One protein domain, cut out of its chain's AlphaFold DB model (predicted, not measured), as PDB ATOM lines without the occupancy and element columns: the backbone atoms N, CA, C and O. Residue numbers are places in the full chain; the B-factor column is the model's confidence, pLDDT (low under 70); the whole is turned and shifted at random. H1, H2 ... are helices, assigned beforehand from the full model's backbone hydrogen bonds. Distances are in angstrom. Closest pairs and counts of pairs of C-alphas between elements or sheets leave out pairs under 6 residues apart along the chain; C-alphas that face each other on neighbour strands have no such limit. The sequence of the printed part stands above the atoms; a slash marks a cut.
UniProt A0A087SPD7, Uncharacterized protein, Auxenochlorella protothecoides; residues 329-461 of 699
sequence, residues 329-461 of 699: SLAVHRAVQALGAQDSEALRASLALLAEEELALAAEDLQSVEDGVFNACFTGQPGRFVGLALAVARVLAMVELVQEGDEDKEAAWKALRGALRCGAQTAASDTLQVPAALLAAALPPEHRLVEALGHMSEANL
ATOM      1  N   SER A 329      19.699 -28.144  92.875       65.25
ATOM      2  CA  SER A 329      19.174 -26.815  93.226       65.25
ATOM      3  C   SER A 329      18.566 -26.191  91.971       65.25
ATOM      4  O   SER A 329      19.198 -26.172  90.913       65.25
ATOM      5  N   LEU A 330      17.322 -25.715  92.067       69.12
ATOM      6  CA  LEU A 330      16.600 -25.093  90.957       69.12
ATOM      7  C   LEU A 330      17.460 -24.016  90.270       69.12
ATOM      8  O   LEU A 330      17.365 -23.816  89.061       69.12
ATOM      9  N   ALA A 331      18.342 -23.360  91.028       73.12
ATOM     10  CA  ALA A 331      19.291 -22.387  90.516       73.12
ATOM     11  C   ALA A 331      20.451 -23.008  89.702       73.12
ATOM     12  O   ALA A 331      20.870 -22.393  88.726       73.12
ATOM     13  N   VAL A 332      20.918 -24.233  89.998       82.06
ATOM     14  CA  VAL A 332      21.886 -24.966  89.145       82.06
ATOM     15  C   VAL A 332      21.249 -25.305  87.805       82.06
ATOM     16  O   VAL A 332      21.830 -25.013  86.763       82.06
ATOM     17  N   HIS A 333      20.030 -25.851  87.807       80.25
ATOM     18  CA  HIS A 333      19.326 -26.146  86.558       80.25
ATOM     19  C   HIS A 333      19.053 -24.886  85.735       80.25
ATOM     20  O   HIS A 333      19.293 -24.890  84.531       80.25
ATOM     21  N   ARG A 334      18.613 -23.791  86.372       83.06
ATOM     22  CA  ARG A 334      18.444 -22.494  85.699       83.06
ATOM     23  C   ARG A 334      19.759 -21.962  85.135       83.06
ATOM     24  O   ARG A 334      19.757 -21.452  84.022       83.06
ATOM     25  N   ALA A 335      20.877 -22.118  85.847       86.75
ATOM     26  CA  ALA A 335      22.193 -21.724  85.349       86.75
ATOM     27  C   ALA A 335      22.604 -22.545  84.115       86.75
ATOM     28  O   ALA A 335      23.022 -21.967  83.117       86.75
ATOM     29  N   VAL A 336      22.424 -23.870  84.136       86.56
ATOM     30  CA  VAL A 336      22.712 -24.745  82.981       86.56
ATOM     31  C   VAL A 336      21.798 -24.425  81.794       86.56
ATOM     32  O   VAL A 336      22.267 -24.336  80.661       86.56
ATOM     33  N   GLN A 337      20.506 -24.179  82.034       86.38
ATOM     34  CA  GLN A 337      19.570 -23.742  80.992       86.38
ATOM     35  C   GLN A 337      19.960 -22.382  80.407       86.38
ATOM     36  O   GLN A 337      19.940 -22.219  79.190       86.38
ATOM     37  N   ALA A 338      20.359 -21.427  81.248       87.56
ATOM     38  CA  ALA A 338      20.831 -20.118  80.809       87.56
ATOM     39  C   ALA A 338      22.116 -20.222  79.974       87.56
ATOM     40  O   ALA A 338      22.253 -19.504  78.988       87.56
ATOM     41  N   LEU A 339      23.026 -21.148  80.308       88.75
ATOM     42  CA  LEU A 339      24.204 -21.449  79.485       88.75
ATOM     43  C   LEU A 339      23.800 -21.981  78.105       88.75
ATOM     44  O   LEU A 339      24.301 -21.481  77.100       88.75
ATOM     45  N   GLY A 340      22.859 -22.930  78.047       84.94
ATOM     46  CA  GLY A 340      22.334 -23.460  76.782       84.94
ATOM     47  C   GLY A 340      21.598 -22.410  75.940       84.94
ATOM     48  O   GLY A 340      21.734 -22.387  74.721       84.94
ATOM     49  N   ALA A 341      20.868 -21.498  76.586       86.38
ATOM     50  CA  ALA A 341      20.191 -20.373  75.938       86.38
ATOM     51  C   ALA A 341      21.119 -19.176  75.642       86.38
ATOM     52  O   ALA A 341      20.674 -18.199  75.044       86.38
ATOM     53  N   GLN A 342      22.386 -19.233  76.071       85.56
ATOM     54  CA  GLN A 342      23.363 -18.136  76.012       85.56
ATOM     55  C   GLN A 342      22.890 -16.835  76.698       85.56
ATOM     56  O   GLN A 342      23.362 -15.738  76.387       85.56
ATOM     57  N   ASP A 343      21.991 -16.949  77.677       89.38
ATOM     58  CA  ASP A 343      21.455 -15.827  78.445       89.38
ATOM     59  C   ASP A 343      22.385 -15.487  79.619       89.38
ATOM     60  O   ASP A 343      22.373 -16.098  80.691       89.38
ATOM     61  N   SER A 344      23.225 -14.474  79.404       86.44
ATOM     62  CA  SER A 344      24.213 -14.035  80.391       86.44
ATOM     63  C   SER A 344      23.594 -13.382  81.632       86.44
ATOM     64  O   SER A 344      24.215 -13.413  82.698       86.44
ATOM     65  N   GLU A 345      22.407 -12.778  81.528       86.19
ATOM     66  CA  GLU A 345      21.745 -12.131  82.668       86.19
ATOM     67  C   GLU A 345      21.094 -13.175  83.572       86.19
ATOM     68  O   GLU A 345      21.346 -13.183  84.783       86.19
ATOM     69  N   ALA A 346      20.358 -14.120  82.982       87.06
ATOM     70  CA  ALA A 346      19.771 -15.239  83.714       87.06
ATOM     71  C   ALA A 346      20.845 -16.117  84.380       87.06
ATOM     72  O   ALA A 346      20.669 -16.558  85.524       87.06
ATOM     73  N   LEU A 347      21.989 -16.318  83.712       90.12
ATOM     74  CA  LEU A 347      23.133 -17.031  84.279       90.12
ATOM     75  C   LEU A 347      23.680 -16.320  85.521       90.12
ATOM     76  O   LEU A 347      23.855 -16.953  86.560       90.12
ATOM     77  N   ARG A 348      23.933 -15.007  85.441       88.12
ATOM     78  CA  ARG A 348      24.463 -14.231  86.575       88.12
ATOM     79  C   ARG A 348      23.500 -14.219  87.757       88.12
ATOM     80  O   ARG A 348      23.951 -14.387  88.885       88.12
ATOM     81  N   ALA A 349      22.202 -14.058  87.506       85.75
ATOM     82  CA  ALA A 349      21.186 -14.099  88.555       85.75
ATOM     83  C   ALA A 349      21.143 -15.471  89.252       85.75
ATOM     84  O   ALA A 349      21.103 -15.546  90.480       85.75
ATOM     85  N   SER A 350      21.222 -16.556  88.476       88.19
ATOM     86  CA  SER A 350      21.234 -17.923  89.010       88.19
ATOM     87  C   SER A 350      22.510 -18.222  89.803       88.19
ATOM     88  O   SER A 350      22.436 -18.775  90.898       88.19
ATOM     89  N   LEU A 351      23.676 -17.800  89.299       90.56
ATOM     90  CA  LEU A 351      24.955 -17.945  89.996       90.56
ATOM     91  C   LEU A 351      25.023 -17.115  91.279       90.56
ATOM     92  O   LEU A 351      25.610 -17.581  92.244       90.56
ATOM     93  N   ALA A 352      24.437 -15.915  91.316       87.19
ATOM     94  CA  ALA A 352      24.412 -15.090  92.522       87.19
ATOM     95  C   ALA A 352      23.605 -15.752  93.648       87.19
ATOM     96  O   ALA A 352      24.071 -15.806  94.781       87.19
ATOM     97  N   LEU A 353      22.435 -16.317  93.319       84.38
ATOM     98  CA  LEU A 353      21.623 -17.073  94.277       84.38
ATOM     99  C   LEU A 353      22.368 -18.309  94.794       84.38
ATOM    100  O   LEU A 353      22.416 -18.532  96.000       84.38
ATOM    101  N   LEU A 354      22.994 -19.075  93.894       85.19
ATOM    102  CA  LEU A 354      23.818 -20.220  94.288       85.19
ATOM    103  C   LEU A 354      25.002 -19.794  95.148       85.19
ATOM    104  O   LEU A 354      25.282 -20.437  96.146       85.19
ATOM    105  N   ALA A 355      25.683 -18.707  94.796       87.69
ATOM    106  CA  ALA A 355      26.855 -18.240  95.520       87.69
ATOM    107  C   ALA A 355      26.546 -17.931  96.989       87.69
ATOM    108  O   ALA A 355      27.361 -18.232  97.857       87.69
ATOM    109  N   GLU A 356      25.378 -17.354  97.277       84.44
ATOM    110  CA  GLU A 356      24.931 -17.114  98.652       84.44
ATOM    111  C   GLU A 356      24.650 -18.421  99.405       84.44
ATOM    112  O   GLU A 356      25.042 -18.550 100.565       84.44
ATOM    113  N   GLU A 357      24.015 -19.397  98.749       80.94
ATOM    114  CA  GLU A 357      23.759 -20.724  99.324       80.94
ATOM    115  C   GLU A 357      25.069 -21.469  99.623       80.94
ATOM    116  O   GLU A 357      25.266 -21.953 100.738       80.94
ATOM    117  N   GLU A 358      25.985 -21.513  98.654       83.50
ATOM    118  CA  GLU A 358      27.287 -22.173  98.769       83.50
ATOM    119  C   GLU A 358      28.169 -21.526  99.837       83.50
ATOM    120  O   GLU A 358      28.807 -22.219 100.630       83.50
ATOM    121  N   LEU A 359      28.182 -20.191  99.904       84.62
ATOM    122  CA  LEU A 359      28.929 -19.468 100.927       84.62
ATOM    123  C   LEU A 359      28.375 -19.739 102.328       84.62
ATOM    124  O   LEU A 359      29.150 -19.925 103.265       84.62
ATOM    125  N   ALA A 360      27.048 -19.763 102.474       79.81
ATOM    126  CA  ALA A 360      26.411 -20.054 103.751       79.81
ATOM    127  C   ALA A 360      26.753 -21.468 104.237       79.81
ATOM    128  O   ALA A 360      27.069 -21.625 105.413       79.81
ATOM    129  N   LEU A 361      26.753 -22.460 103.338       77.12
ATOM    130  CA  LEU A 361      27.159 -23.835 103.646       77.12
ATOM    131  C   LEU A 361      28.644 -23.923 104.011       77.12
ATOM    132  O   LEU A 361      28.990 -24.546 105.008       77.12
ATOM    133  N   ALA A 362      29.522 -23.263 103.250       78.19
ATOM    134  CA  ALA A 362      30.953 -23.237 103.547       78.19
ATOM    135  C   ALA A 362      31.243 -22.620 104.928       78.19
ATOM    136  O   ALA A 362      32.141 -23.082 105.631       78.19
ATOM    137  N   ALA A 363      30.462 -21.613 105.327       77.00
ATOM    138  CA  ALA A 363      30.568 -20.946 106.620       77.00
ATOM    139  C   ALA A 363      29.834 -21.662 107.776       77.00
ATOM    140  O   ALA A 363      30.094 -21.337 108.940       77.00
ATOM    141  N   GLU A 364      28.928 -22.610 107.493       71.38
ATOM    142  CA  GLU A 364      28.198 -23.404 108.497       71.38
ATOM    143  C   GLU A 364      29.246 -24.236 109.277       71.38
ATOM    144  O   GLU A 364      29.969 -25.029 108.688       71.38
ATOM    145  N   ASP A 365      29.388 -23.987 110.588       62.12
ATOM    146  CA  ASP A 365      30.372 -24.565 111.537       62.12
ATOM    147  C   ASP A 365      31.789 -23.937 111.627       62.12
ATOM    148  O   ASP A 365      32.501 -24.186 112.609       62.12
ATOM    149  N   LEU A 366      32.170 -22.997 110.747       64.19
ATOM    150  CA  LEU A 366      33.424 -22.222 110.895       64.19
ATOM    151  C   LEU A 366      33.377 -21.169 112.024       64.19
ATOM    152  O   LEU A 366      34.408 -20.626 112.412       64.19
ATOM    153  N   GLN A 367      32.199 -20.917 112.604       51.69
ATOM    154  CA  GLN A 367      31.988 -19.962 113.707       51.69
ATOM    155  C   GLN A 367      32.697 -20.347 115.022       51.69
ATOM    156  O   GLN A 367      32.776 -19.522 115.928       51.69
ATOM    157  N   SER A 368      33.198 -21.582 115.134       47.66
ATOM    158  CA  SER A 368      33.948 -22.075 116.301       47.66
ATOM    159  C   SER A 368      35.463 -21.834 116.221       47.66
ATOM    160  O   SER A 368      36.156 -21.977 117.226       47.66
ATOM    161  N   VAL A 369      35.982 -21.453 115.047       54.28
ATOM    162  CA  VAL A 369      37.398 -21.131 114.841       54.28
ATOM    163  C   VAL A 369      37.581 -19.640 115.137       54.28
ATOM    164  O   VAL A 369      37.211 -18.792 114.330       54.28
ATOM    165  N   GLU A 370      38.123 -19.304 116.312       49.25
ATOM    166  CA  GLU A 370      38.264 -17.920 116.817       49.25
ATOM    167  C   GLU A 370      39.203 -17.009 115.984       49.25
ATOM    168  O   GLU A 370      39.386 -15.834 116.309       49.25
ATOM    169  N   ASP A 371      39.771 -17.497 114.876       54.28
ATOM    170  CA  ASP A 371      40.748 -16.761 114.075       54.28
ATOM    171  C   ASP A 371      40.107 -15.865 112.999       54.28
ATOM    172  O   ASP A 371      39.693 -16.290 111.915       54.28
ATOM    173  N   GLY A 372      40.101 -14.555 113.272       53.34
ATOM    174  CA  GLY A 372      39.526 -13.519 112.404       53.34
ATOM    175  C   GLY A 372      40.115 -13.429 110.986       53.34
ATOM    176  O   GLY A 372      39.464 -12.875 110.101       53.34
ATOM    177  N   VAL A 373      41.303 -13.997 110.732       57.31
ATOM    178  CA  VAL A 373      41.917 -14.017 109.387       57.31
ATOM    179  C   VAL A 373      41.144 -14.913 108.422       57.31
ATOM    180  O   VAL A 373      40.964 -14.538 107.266       57.31
ATOM    181  N   PHE A 374      40.629 -16.053 108.885       67.06
ATOM    182  CA  PHE A 374      39.874 -16.965 108.024       67.06
ATOM    183  C   PHE A 374      38.406 -16.584 107.930       67.06
ATOM    184  O   PHE A 374      37.804 -16.721 106.870       67.06
ATOM    185  N   ASN A 375      37.857 -15.975 108.981       67.00
ATOM    186  CA  ASN A 375      36.526 -15.377 108.921       67.00
ATOM    187  C   ASN A 375      36.453 -14.265 107.844       67.00
ATOM    188  O   ASN A 375      35.440 -14.104 107.163       67.00
ATOM    189  N   ALA A 376      37.559 -13.553 107.592       71.44
ATOM    190  CA  ALA A 376      37.658 -12.587 106.495       71.44
ATOM    191  C   ALA A 376      37.578 -13.224 105.090       71.44
ATOM    192  O   ALA A 376      37.137 -12.560 104.153       71.44
ATOM    193  N   CYS A 377      37.947 -14.502 104.920       77.00
ATOM    194  CA  CYS A 377      37.820 -15.209 103.638       77.00
ATOM    195  C   CYS A 377      36.363 -15.522 103.275       77.00
ATOM    196  O   CYS A 377      36.042 -15.590 102.093       77.00
ATOM    197  N   PHE A 378      35.485 -15.676 104.273       79.75
ATOM    198  CA  PHE A 378      34.068 -16.024 104.088       79.75
ATOM    199  C   PHE A 378      33.116 -14.838 104.278       79.75
ATOM    200  O   PHE A 378      31.901 -14.987 104.183       79.75
ATOM    201  N   THR A 379      33.645 -13.636 104.511       79.88
ATOM    202  CA  THR A 379      32.849 -12.418 104.706       79.88
ATOM    203  C   THR A 379      33.203 -11.347 103.676       79.88
ATOM    204  O   THR A 379      34.230 -11.402 103.000       79.88
ATOM    205  N   GLY A 380      32.316 -10.361 103.508       84.81
ATOM    206  CA  GLY A 380      32.545  -9.228 102.608       84.81
ATOM    207  C   GLY A 380      32.757  -9.622 101.138       84.81
ATOM    208  O   GLY A 380      32.128 -10.544 100.622       84.81
ATOM    209  N   GLN A 381      33.625  -8.879 100.445       84.38
ATOM    210  CA  GLN A 381      33.953  -9.117  99.032       84.38
ATOM    211  C   GLN A 381      34.701 -10.451  98.789       84.38
ATOM    212  O   GLN A 381      34.338 -11.142  97.839       84.38
ATOM    213  N   PRO A 382      35.675 -10.871  99.628       84.50
ATOM    214  CA  PRO A 382      36.309 -12.188  99.497       84.50
ATOM    215  C   PRO A 382      35.315 -13.345  99.630       84.50
ATOM    216  O   PRO A 382      35.319 -14.244  98.794       84.50
ATOM    217  N   GLY A 383      34.393 -13.275 100.599       86.38
ATOM    218  CA  GLY A 383      33.350 -14.290 100.772       86.38
ATOM    219  C   GLY A 383      32.448 -14.427  99.547       86.38
ATOM    220  O   GLY A 383      32.175 -15.536  99.095       86.38
ATOM    221  N   ARG A 384      32.053 -13.306  98.927       88.38
ATOM    222  CA  ARG A 384      31.281 -13.327  97.670       88.38
ATOM    223  C   ARG A 384      32.023 -14.043  96.543       88.38
ATOM    224  O   ARG A 384      31.398 -14.769  95.774       88.38
ATOM    225  N   PHE A 385      33.339 -13.856  96.450       91.31
ATOM    226  CA  PHE A 385      34.165 -14.572  95.480       91.31
ATOM    227  C   PHE A 385      34.226 -16.075  95.784       91.31
ATOM    228  O   PHE A 385      34.084 -16.873  94.861       91.31
ATOM    229  N   VAL A 386      34.359 -16.460  97.059       90.06
ATOM    230  CA  VAL A 386      34.338 -17.871  97.479       90.06
ATOM    231  C   VAL A 386      33.020 -18.543  97.114       90.06
ATOM    232  O   VAL A 386      33.030 -19.578  96.448       90.06
ATOM    233  N   GLY A 387      31.893 -17.924  97.470       89.88
ATOM    234  CA  GLY A 387      30.568 -18.421  97.104       89.88
ATOM    235  C   GLY A 387      30.402 -18.565  95.592       89.88
ATOM    236  O   GLY A 387      29.950 -19.600  95.111       89.88
ATOM    237  N   LEU A 388      30.835 -17.561  94.821       92.50
ATOM    238  CA  LEU A 388      30.758 -17.602  93.361       92.50
ATOM    239  C   LEU A 388      31.629 -18.712  92.764       92.50
ATOM    240  O   LEU A 388      31.193 -19.386  91.836       92.50
ATOM    241  N   ALA A 389      32.837 -18.928  93.283       93.25
ATOM    242  CA  ALA A 389      33.722 -19.992  92.822       93.25
ATOM    243  C   ALA A 389      33.137 -21.386  93.095       93.25
ATOM    244  O   ALA A 389      33.158 -22.232  92.202       93.25
ATOM    245  N   LEU A 390      32.560 -21.603  94.280       90.12
ATOM    246  CA  LEU A 390      31.868 -22.847  94.633       90.12
ATOM    247  C   LEU A 390      30.624 -23.072  93.761       90.12
ATOM    248  O   LEU A 390      30.420 -24.170  93.246       90.12
ATOM    249  N   ALA A 391      29.840 -22.018  93.511       89.81
ATOM    250  CA  ALA A 391      28.693 -22.081  92.608       89.81
ATOM    251  C   ALA A 391      29.118 -22.437  91.177       89.81
ATOM    252  O   ALA A 391      28.491 -23.276  90.533       89.81
ATOM    253  N   VAL A 392      30.207 -21.839  90.683       92.50
ATOM    254  CA  VAL A 392      30.763 -22.169  89.367       92.50
ATOM    255  C   VAL A 392      31.283 -23.607  89.330       92.50
ATOM    256  O   VAL A 392      31.031 -24.281  88.338       92.50
ATOM    257  N   ALA A 393      31.951 -24.099  90.379       90.50
ATOM    258  CA  ALA A 393      32.417 -25.488  90.453       90.50
ATOM    259  C   ALA A 393      31.245 -26.468  90.347       90.50
ATOM    260  O   ALA A 393      31.260 -27.377  89.520       90.50
ATOM    261  N   ARG A 394      30.177 -26.210  91.107       86.00
ATOM    262  CA  ARG A 394      28.952 -27.013  91.088       86.00
ATOM    263  C   ARG A 394      28.259 -27.002  89.725       86.00
ATOM    264  O   ARG A 394      27.850 -28.050  89.233       86.00
ATOM    265  N   VAL A 395      28.118 -25.827  89.107       88.81
ATOM    266  CA  VAL A 395      27.507 -25.712  87.773       88.81
ATOM    267  C   VAL A 395      28.385 -26.378  86.716       88.81
ATOM    268  O   VAL A 395      27.846 -27.049  85.843       88.81
ATOM    269  N   LEU A 396      29.711 -26.246  86.798       89.38
ATOM    270  CA  LEU A 396      30.630 -26.884  85.858       89.38
ATOM    271  C   LEU A 396      30.547 -28.412  85.943       89.38
ATOM    272  O   LEU A 396      30.401 -29.052  84.907       89.38
ATOM    273  N   ALA A 397      30.538 -28.979  87.151       85.00
ATOM    274  CA  ALA A 397      30.359 -30.416  87.348       85.00
ATOM    275  C   ALA A 397      29.031 -30.915  86.745       85.00
ATOM    276  O   ALA A 397      28.991 -31.953  86.092       85.00
ATOM    277  N   MET A 398      27.947 -30.142  86.881       84.06
ATOM    278  CA  MET A 398      26.669 -30.465  86.235       84.06
ATOM    279  C   MET A 398      26.734 -30.348  84.702       84.06
ATOM    280  O   MET A 398      26.177 -31.182  83.993       84.06
ATOM    281  N   VAL A 399      27.411 -29.331  84.164       85.69
ATOM    282  CA  VAL A 399      27.609 -29.169  82.713       85.69
ATOM    283  C   VAL A 399      28.375 -30.358  82.131       85.69
ATOM    284  O   VAL A 399      27.991 -30.870  81.083       85.69
ATOM    285  N   GLU A 400      29.419 -30.825  82.818       83.94
ATOM    286  CA  GLU A 400      30.219 -31.977  82.389       83.94
ATOM    287  C   GLU A 400      29.407 -33.278  82.331       83.94
ATOM    288  O   GLU A 400      29.672 -34.110  81.461       83.94
ATOM    289  N   LEU A 401      28.404 -33.420  83.205       78.75
ATOM    290  CA  LEU A 401      27.485 -34.559  83.241       78.75
ATOM    291  C   LEU A 401      26.377 -34.483  82.179       78.75
ATOM    292  O   LEU A 401      25.969 -35.516  81.656       78.75
ATOM    293  N   VAL A 402      25.853 -33.286  81.895       78.75
ATOM    294  CA  VAL A 402      24.636 -33.104  81.080       78.75
ATOM    295  C   VAL A 402      24.934 -32.821  79.606       78.75
ATOM    296  O   VAL A 402      24.129 -33.174  78.747       78.75
ATOM    297  N   GLN A 403      26.054 -32.172  79.284       80.00
ATOM    298  CA  GLN A 403      26.404 -31.847  77.897       80.00
ATOM    299  C   GLN A 403      27.263 -32.948  77.266       80.00
ATOM    300  O   GLN A 403      28.221 -33.431  77.867       80.00
ATOM    301  N   GLU A 404      26.956 -33.320  76.022       75.44
ATOM    302  CA  GLU A 404      27.697 -34.359  75.290       75.44
ATOM    303  C   GLU A 404      28.839 -33.784  74.428       75.44
ATOM    304  O   GLU A 404      29.849 -34.457  74.238       75.44
ATOM    305  N   GLY A 405      28.721 -32.540  73.942       81.31
ATOM    306  CA  GLY A 405      29.688 -31.917  73.028       81.31
ATOM    307  C   GLY A 405      30.787 -31.097  73.716       81.31
ATOM    308  O   GLY A 405      30.507 -30.274  74.587       81.31
ATOM    309  N   ASP A 406      32.038 -31.262  73.274       82.94
ATOM    310  CA  ASP A 406      33.189 -30.505  73.799       82.94
ATOM    311  C   ASP A 406      33.103 -28.997  73.502       82.94
ATOM    312  O   ASP A 406      33.521 -28.182  74.324       82.94
ATOM    313  N   GLU A 407      32.524 -28.610  72.361       85.00
ATOM    314  CA  GLU A 407      32.335 -27.196  71.995       85.00
ATOM    315  C   GLU A 407      31.356 -26.485  72.940       85.00
ATOM    316  O   GLU A 407      31.624 -25.363  73.379       85.00
ATOM    317  N   ASP A 408      30.262 -27.155  73.312       83.06
ATOM    318  CA  ASP A 408      29.264 -26.622  74.243       83.06
ATOM    319  C   ASP A 408      29.840 -26.501  75.658       83.06
ATOM    320  O   ASP A 408      29.661 -25.468  76.313       83.06
ATOM    321  N   LYS A 409      30.621 -27.500  76.095       87.31
ATOM    322  CA  LYS A 409      31.343 -27.468  77.378       87.31
ATOM    323  C   LYS A 409      32.337 -26.316  77.429       87.31
ATOM    324  O   LYS A 409      32.437 -25.625  78.445       87.31
ATOM    325  N   GLU A 410      33.056 -26.068  76.337       89.75
ATOM    326  CA  GLU A 410      34.026 -24.978  76.261       89.75
ATOM    327  C   GLU A 410      33.345 -23.602  76.222       89.75
ATOM    328  O   GLU A 410      33.789 -22.659  76.887       89.75
ATOM    329  N   ALA A 411      32.219 -23.476  75.514       88.06
ATOM    330  CA  ALA A 411      31.400 -22.267  75.526       88.06
ATOM    331  C   ALA A 411      30.823 -21.986  76.924       88.06
ATOM    332  O   ALA A 411      30.895 -20.849  77.411       88.06
ATOM    333  N   ALA A 412      30.321 -23.022  77.598       89.44
ATOM    334  CA  ALA A 412      29.818 -22.935  78.959       89.44
ATOM    335  C   ALA A 412      30.925 -22.524  79.939       89.44
ATOM    336  O   ALA A 412      30.755 -21.579  80.717       89.44
ATOM    337  N   TRP A 413      32.096 -23.156  79.844       93.00
ATOM    338  CA  TRP A 413      33.271 -22.789  80.627       93.00
ATOM    339  C   TRP A 413      33.678 -21.330  80.400       93.00
ATOM    340  O   TRP A 413      33.914 -20.594  81.358       93.00
ATOM    341  N   LYS A 414      33.697 -20.860  79.149       92.56
ATOM    342  CA  LYS A 414      34.015 -19.465  78.820       92.56
ATOM    343  C   LYS A 414      33.047 -18.480  79.484       92.56
ATOM    344  O   LYS A 414      33.498 -17.457  80.007       92.56
ATOM    345  N   ALA A 415      31.747 -18.781  79.490       91.44
ATOM    346  CA  ALA A 415      30.728 -17.957  80.140       91.44
ATOM    347  C   ALA A 415      30.888 -17.947  81.672       91.44
ATOM    348  O   ALA A 415      30.937 -16.875  82.283       91.44
ATOM    349  N   LEU A 416      31.069 -19.122  82.282       93.25
ATOM    350  CA  LEU A 416      31.301 -19.283  83.721       93.25
ATOM    351  C   LEU A 416      32.583 -18.576  84.185       93.25
ATOM    352  O   LEU A 416      32.563 -17.802  85.144       93.25
ATOM    353  N   ARG A 417      33.688 -18.750  83.452       94.00
ATOM    354  CA  ARG A 417      34.958 -18.052  83.700       94.00
ATOM    355  C   ARG A 417      34.800 -16.538  83.568       94.00
ATOM    356  O   ARG A 417      35.433 -15.786  84.308       94.00
ATOM    357  N   GLY A 418      33.965 -16.080  82.634       91.19
ATOM    358  CA  GLY A 418      33.609 -14.672  82.470       91.19
ATOM    359  C   GLY A 418      32.888 -14.104  83.694       91.19
ATOM    360  O   GLY A 418      33.273 -13.041  84.186       91.19
ATOM    361  N   ALA A 419      31.896 -14.827  84.224       89.25
ATOM    362  CA  ALA A 419      31.183 -14.444  85.444       89.25
ATOM    363  C   ALA A 419      32.122 -14.395  86.661       89.25
ATOM    364  O   ALA A 419      32.153 -13.392  87.377       89.25
ATOM    365  N   LEU A 420      32.958 -15.423  86.834       91.38
ATOM    366  CA  LEU A 420      33.939 -15.488  87.917       91.38
ATOM    367  C   LEU A 420      34.977 -14.354  87.827       91.38
ATOM    368  O   LEU A 420      35.284 -13.715  88.833       91.38
ATOM    369  N   ARG A 421      35.450 -14.021  86.615       91.62
ATOM    370  CA  ARG A 421      36.356 -12.882  86.383       91.62
ATOM    371  C   ARG A 421      35.712 -11.552  86.775       91.62
ATOM    372  O   ARG A 421      36.395 -10.718  87.364       91.62
ATOM    373  N   CYS A 422      34.433 -11.346  86.459       88.00
ATOM    374  CA  CYS A 422      33.716 -10.136  86.873       88.00
ATOM    375  C   CYS A 422      33.660 -10.037  88.405       88.00
ATOM    376  O   CYS A 422      33.970  -8.982  88.955       88.00
ATOM    377  N   GLY A 423      33.362 -11.145  89.093       85.00
ATOM    378  CA  GLY A 423      33.404 -11.210  90.558       85.00
ATOM    379  C   GLY A 423      34.788 -10.874  91.126       85.00
ATOM    380  O   GLY A 423      34.907 -10.038  92.020       85.00
ATOM    381  N   ALA A 424      35.852 -11.435  90.545       88.88
ATOM    382  CA  ALA A 424      37.227 -11.144  90.953       88.88
ATOM    383  C   ALA A 424      37.617  -9.664  90.765       88.88
ATOM    384  O   ALA A 424      38.328  -9.104  91.595       88.88
ATOM    385  N   GLN A 425      37.143  -9.015  89.695       88.25
ATOM    386  CA  GLN A 425      37.400  -7.593  89.427       88.25
ATOM    387  C   GLN A 425      36.708  -6.659  90.424       88.25
ATOM    388  O   GLN A 425      37.199  -5.560  90.668       88.25
ATOM    389  N   THR A 426      35.579  -7.082  90.998       86.00
ATOM    390  CA  THR A 426      34.869  -6.308  92.028       86.00
ATOM    391  C   THR A 426      35.476  -6.444  93.426       86.00
ATOM    392  O   THR A 426      35.141  -5.657  94.314       86.00
ATOM    393  N   ALA A 427      36.376  -7.411  93.635       86.75
ATOM    394  CA  ALA A 427      37.062  -7.592  94.906       86.75
ATOM    395  C   ALA A 427      38.121  -6.503  95.135       86.75
ATOM    396  O   ALA A 427      38.765  -6.024  94.199       86.75
ATOM    397  N   ALA A 428      38.341  -6.141  96.401       87.50
ATOM    398  CA  ALA A 428      39.423  -5.232  96.764       87.50
ATOM    399  C   ALA A 428      40.785  -5.848  96.390       87.50
ATOM    400  O   ALA A 428      40.953  -7.070  96.428       87.50
ATOM    401  N   SER A 429      41.756  -5.014  96.023       88.75
ATOM    402  CA  SER A 429      43.112  -5.467  95.693       88.75
ATOM    403  C   SER A 429      43.762  -6.209  96.864       88.75
ATOM    404  O   SER A 429      43.564  -5.808  98.009       88.75
ATOM    405  N   ASP A 430      44.572  -7.229  96.570       88.19
ATOM    406  CA  ASP A 430      45.333  -8.017  97.558       88.19
ATOM    407  C   ASP A 430      44.473  -8.820  98.555       88.19
ATOM    408  O   ASP A 430      44.922  -9.129  99.658       88.19
ATOM    409  N   THR A 431      43.231  -9.158  98.189       88.44
ATOM    410  CA  THR A 431      42.320  -9.909  99.078       88.44
ATOM    411  C   THR A 431      42.018 -11.334  98.619       88.44
ATOM    412  O   THR A 431      41.527 -12.137  99.411       88.44
ATOM    413  N   LEU A 432      42.315 -11.679  97.361       90.88
ATOM    414  CA  LEU A 432      41.928 -12.967  96.773       90.88
ATOM    415  C   LEU A 432      42.975 -14.078  96.910       90.88
ATOM    416  O   LEU A 432      42.678 -15.216  96.563       90.88
ATOM    417  N   GLN A 433      44.176 -13.799  97.422       89.94
ATOM    418  CA  GLN A 433      45.283 -14.765  97.439       89.94
ATOM    419  C   GLN A 433      44.970 -15.971  98.333       89.94
ATOM    420  O   GLN A 433      45.064 -17.112  97.886       89.94
ATOM    421  N   VAL A 434      44.534 -15.723  99.571       88.44
ATOM    422  CA  VAL A 434      44.190 -16.791 100.524       88.44
ATOM    423  C   VAL A 434      42.916 -17.543 100.111       88.44
ATOM    424  O   VAL A 434      42.971 -18.769 100.037       88.44
ATOM    425  N   PRO A 435      41.797 -16.870  99.763       89.69
ATOM    426  CA  PRO A 435      40.598 -17.559  99.283       89.69
ATOM    427  C   PRO A 435      40.840 -18.423  98.040       89.69
ATOM    428  O   PRO A 435      40.353 -19.548  97.976       89.69
ATOM    429  N   ALA A 436      41.607 -17.925  97.062       91.94
ATOM    430  CA  ALA A 436      41.915 -18.681  95.853       91.94
ATOM    431  C   ALA A 436      42.795 -19.903  96.147       91.94
ATOM    432  O   ALA A 436      42.527 -20.963  95.594       91.94
ATOM    433  N   ALA A 437      43.790 -19.784  97.036       90.12
ATOM    434  CA  ALA A 437      44.628 -20.911  97.448       90.12
ATOM    435  C   ALA A 437      43.823 -21.992  98.193       90.12
ATOM    436  O   ALA A 437      43.969 -23.176  97.903       90.12
ATOM    437  N   LEU A 438      42.929 -21.582  99.102       89.12
ATOM    438  CA  LEU A 438      42.020 -22.479  99.824       89.12
ATOM    439  C   LEU A 438      41.094 -23.254  98.882       89.12
ATOM    440  O   LEU A 438      40.971 -24.472  98.997       89.12
ATOM    441  N   LEU A 439      40.479 -22.561  97.924       90.56
ATOM    442  CA  LEU A 439      39.607 -23.181  96.927       90.56
ATOM    443  C   LEU A 439      40.372 -24.096  95.973       90.56
ATOM    444  O   LEU A 439      39.935 -25.213  95.718       90.56
ATOM    445  N   ALA A 440      41.513 -23.635  95.461       91.62
ATOM    446  CA  ALA A 440      42.342 -24.407  94.543       91.62
ATOM    447  C   ALA A 440      42.817 -25.721  95.171       91.62
ATOM    448  O   ALA A 440      42.885 -26.727  94.478       91.62
ATOM    449  N   ALA A 441      43.112 -25.717  96.471       88.56
ATOM    450  CA  ALA A 441      43.559 -26.910  97.176       88.56
ATOM    451  C   ALA A 441      42.413 -27.852  97.582       88.56
ATOM    452  O   ALA A 441      42.633 -29.050  97.728       88.56
ATOM    453  N   ALA A 442      41.193 -27.333  97.764       89.50
ATOM    454  CA  ALA A 442      40.013 -28.163  98.014       89.50
ATOM    455  C   ALA A 442      39.539 -28.909  96.750       89.50
ATOM    456  O   ALA A 442      38.976 -30.004  96.837       89.50
ATOM    457  N   LEU A 443      39.774 -28.321  95.577       90.00
ATOM    458  CA  LEU A 443      39.457 -28.906  94.278       90.00
ATOM    459  C   LEU A 443      40.536 -29.915  93.829       90.00
ATOM    460  O   LEU A 443      41.688 -29.818  94.252       90.00
ATOM    461  N   PRO A 444      40.198 -30.870  92.941       86.31
ATOM    462  CA  PRO A 444      41.198 -31.722  92.307       86.31
ATOM    463  C   PRO A 444      42.207 -30.871  91.518       86.31
ATOM    464  O   PRO A 444      41.797 -29.898  90.878       86.31
ATOM    465  N   PRO A 445      43.496 -31.251  91.459       84.31
ATOM    466  CA  PRO A 445      44.519 -30.467  90.759       84.31
ATOM    467  C   PRO A 445      44.241 -30.313  89.255       84.31
ATOM    468  O   PRO A 445      44.638 -29.321  88.652       84.31
ATOM    469  N   GLU A 446      43.528 -31.268  88.653       86.75
ATOM    470  CA  GLU A 446      43.144 -31.260  87.234       86.75
ATOM    471  C   GLU A 446      41.892 -30.411  86.946       86.75
ATOM    472  O   GLU A 446      41.514 -30.209  85.791       86.75
ATOM    473  N   HIS A 447      41.222 -29.893  87.978       88.75
ATOM    474  CA  HIS A 447      39.979 -29.159  87.801       88.75
ATOM    475  C   HIS A 447      40.236 -27.811  87.114       88.75
ATOM    476  O   HIS A 447      41.005 -26.977  87.591       88.75
ATOM    477  N   ARG A 448      39.479 -27.522  86.044       88.75
ATOM    478  CA  ARG A 448      39.599 -26.294  85.219       88.75
ATOM    479  C   ARG A 448      39.557 -24.966  85.998       88.75
ATOM    480  O   ARG A 448      40.012 -23.936  85.502       88.75
ATOM    481  N   LEU A 449      38.994 -24.966  87.208       91.94
ATOM    482  CA  LEU A 449      38.909 -23.786  88.062       91.94
ATOM    483  C   LEU A 449      40.226 -23.466  88.756       91.94
ATOM    484  O   LEU A 449      40.464 -22.292  89.014       91.94
ATOM    485  N   VAL A 450      41.085 -24.450  89.022       91.69
ATOM    486  CA  VAL A 450      42.347 -24.260  89.754       91.69
ATOM    487  C   VAL A 450      43.226 -23.224  89.051       91.69
ATOM    488  O   VAL A 450      43.612 -22.221  89.652       91.69
ATOM    489  N   GLU A 451      43.451 -23.392  87.746       91.12
ATOM    490  CA  GLU A 451      44.231 -22.444  86.941       91.12
ATOM    491  C   GLU A 451      43.548 -21.066  86.861       91.12
ATOM    492  O   GLU A 451      44.187 -20.020  87.004       91.12
ATOM    493  N   ALA A 452      42.220 -21.042  86.691       93.31
ATOM    494  CA  ALA A 452      41.460 -19.798  86.607       93.31
ATOM    495  C   ALA A 452      41.508 -18.988  87.914       93.31
ATOM    496  O   ALA A 452      41.677 -17.766  87.865       93.31
ATOM    497  N   LEU A 453      41.391 -19.651  89.067       93.88
ATOM    498  CA  LEU A 453      41.519 -19.052  90.395       93.88
ATOM    499  C   LEU A 453      42.926 -18.479  90.595       93.88
ATOM    500  O   LEU A 453      43.054 -17.340  91.047       93.88
ATOM    501  N   GLY A 454      43.960 -19.215  90.170       91.31
ATOM    502  CA  GLY A 454      45.343 -18.739  90.137       91.31
ATOM    503  C   GLY A 454      45.469 -17.424  89.369       91.31
ATOM    504  O   GLY A 454      45.818 -16.397  89.953       91.31
ATOM    505  N   HIS A 455      45.059 -17.404  88.099       91.69
ATOM    506  CA  HIS A 455      45.113 -16.202  87.256       91.69
ATOM    507  C   HIS A 455      44.323 -15.013  87.827       91.69
ATOM    508  O   HIS A 455      44.741 -13.860  87.694       91.69
ATOM    509  N   MET A 456      43.172 -15.257  88.460       92.50
ATOM    510  CA  MET A 456      42.361 -14.199  89.072       92.50
ATOM    511  C   MET A 456      43.001 -13.635  90.340       92.50
ATOM    512  O   MET A 456      43.000 -12.417  90.531       92.50
ATOM    513  N   SER A 457      43.593 -14.495  91.169       91.62
ATOM    514  CA  SER A 457      44.329 -14.072  92.362       91.62
ATOM    515  C   SER A 457      45.555 -13.222  92.005       91.62
ATOM    516  O   SER A 457      45.825 -12.216  92.664       91.62
ATOM    517  N   GLU A 458      46.243 -13.556  90.908       90.38
ATOM    518  CA  GLU A 458      47.390 -12.801  90.402       90.38
ATOM    519  C   GLU A 458      46.981 -11.468  89.771       90.38
ATOM    520  O   GLU A 458      47.639 -10.439  89.968       90.38
ATOM    521  N   ALA A 459      45.862 -11.448  89.044       90.62
ATOM    522  CA  ALA A 459      45.304 -10.217  88.496       90.62
ATOM    523  C   ALA A 459      44.894  -9.230  89.604       90.62
ATOM    524  O   ALA A 459      45.091  -8.025  89.430       90.62
ATOM    525  N   ASN A 460      44.393  -9.736  90.738       92.56
ATOM    526  CA  ASN A 460      43.961  -8.954  91.900       92.56
ATOM    527  C   ASN A 460      45.117  -8.329  92.711       92.56
ATOM    528  O   ASN A 460      44.867  -7.447  93.533       92.56
ATOM    529  N   LEU A 461      46.371  -8.733  92.476       91.00
ATOM    530  CA  LEU A 461      47.522  -8.149  93.167       91.00
ATOM    531  C   LEU A 461      47.746  -6.680  92.763       91.00
ATOM    532  O   LEU A 461      47.801  -6.334  91.573       91.00
TER     533      LEU A 461
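This is residues 329 to 461 of the 699 residues of an uncharacterized protein of Auxenochlorella protothecoides (UniProt A0A087SPD7). Three helical hairpins are layered on each other: H4 and H5 lie side by side in the middle, H6 and H7 pack on one side of them at shallow tilts, and H1 and H2 cross the other side steeply, mainly on H4. The short H3 touches no helix and lies in the stretch between H2 and H4, at one end of the longest axis. The printed part has 133 residues, with seven named helices, H1 to H7 in chain order, and no named strand; its class is all helix. It is compact, with a radius of gyration of the C-alphas of 14.4 A, and elongated, spanning 45 by 29 by 26 A.

The hub is H4, residues 380 to 402, the longest helix, touching four others. H5, residues 406 to 426, forms a hairpin with it at a shallow tilt of 5 degrees; their closest C-alphas, of Phe 385 and Gly 423, are 6.0 A apart. H6, residues 433 to 442, touches H4 through residues 382 to 389 of H4 alone, closest at the C-alphas of Val 386 and Pro 435, 6.5 A apart. H7, residues 448 to 459, forms a hairpin with H6 at 9 degrees, a shallow tilt, and touches H5, with the C-alphas of Ala 424 and Met 456 closest at 6.3 A. H4, H5, H6 and H7 make an up and down bundle, each running against the one before it. H2, residues 344 to 363, touches H4 at a steep tilt of 68 degrees, only just short of perpendicular; the C-alphas of Ala 355 and Gly 387 are closest, at 4.0 A. H1, residues 330 to 340, forms a hairpin with H2, closest at the C-alphas of Ala 335 and Leu 347, 4.9 A apart. H1 and H2 are apart from H6 and H7. Every O i to N i+4 pair is within hydrogen-bond range in H1, H2, H4, H5 and H6, and 7 of 8 are in H7; H3, residues 372 to 375, is too short for such a pair.

H4 is 33.1 A long and begins at C-alpha 380 (32.545, -9.228, 102.608). H5 is 30.3 A long, H2 27.9 A, H7 17.4 A, H1 15.4 A, H6 14.4 A and H3 5.0 A. H1 begins at C-alpha 330 (16.600, -25.093, 90.957), and H7 ends at C-alpha 459 (45.304, -10.217, 88.496).

The C-alphas farthest apart, of Glu 370 and Gly 405, are 46.8 A from each other. The printed part has no cut and no long link. The mean pLDDT of the printed part is 84.2; residues 329 to 330 and 365 to 375 are under 70.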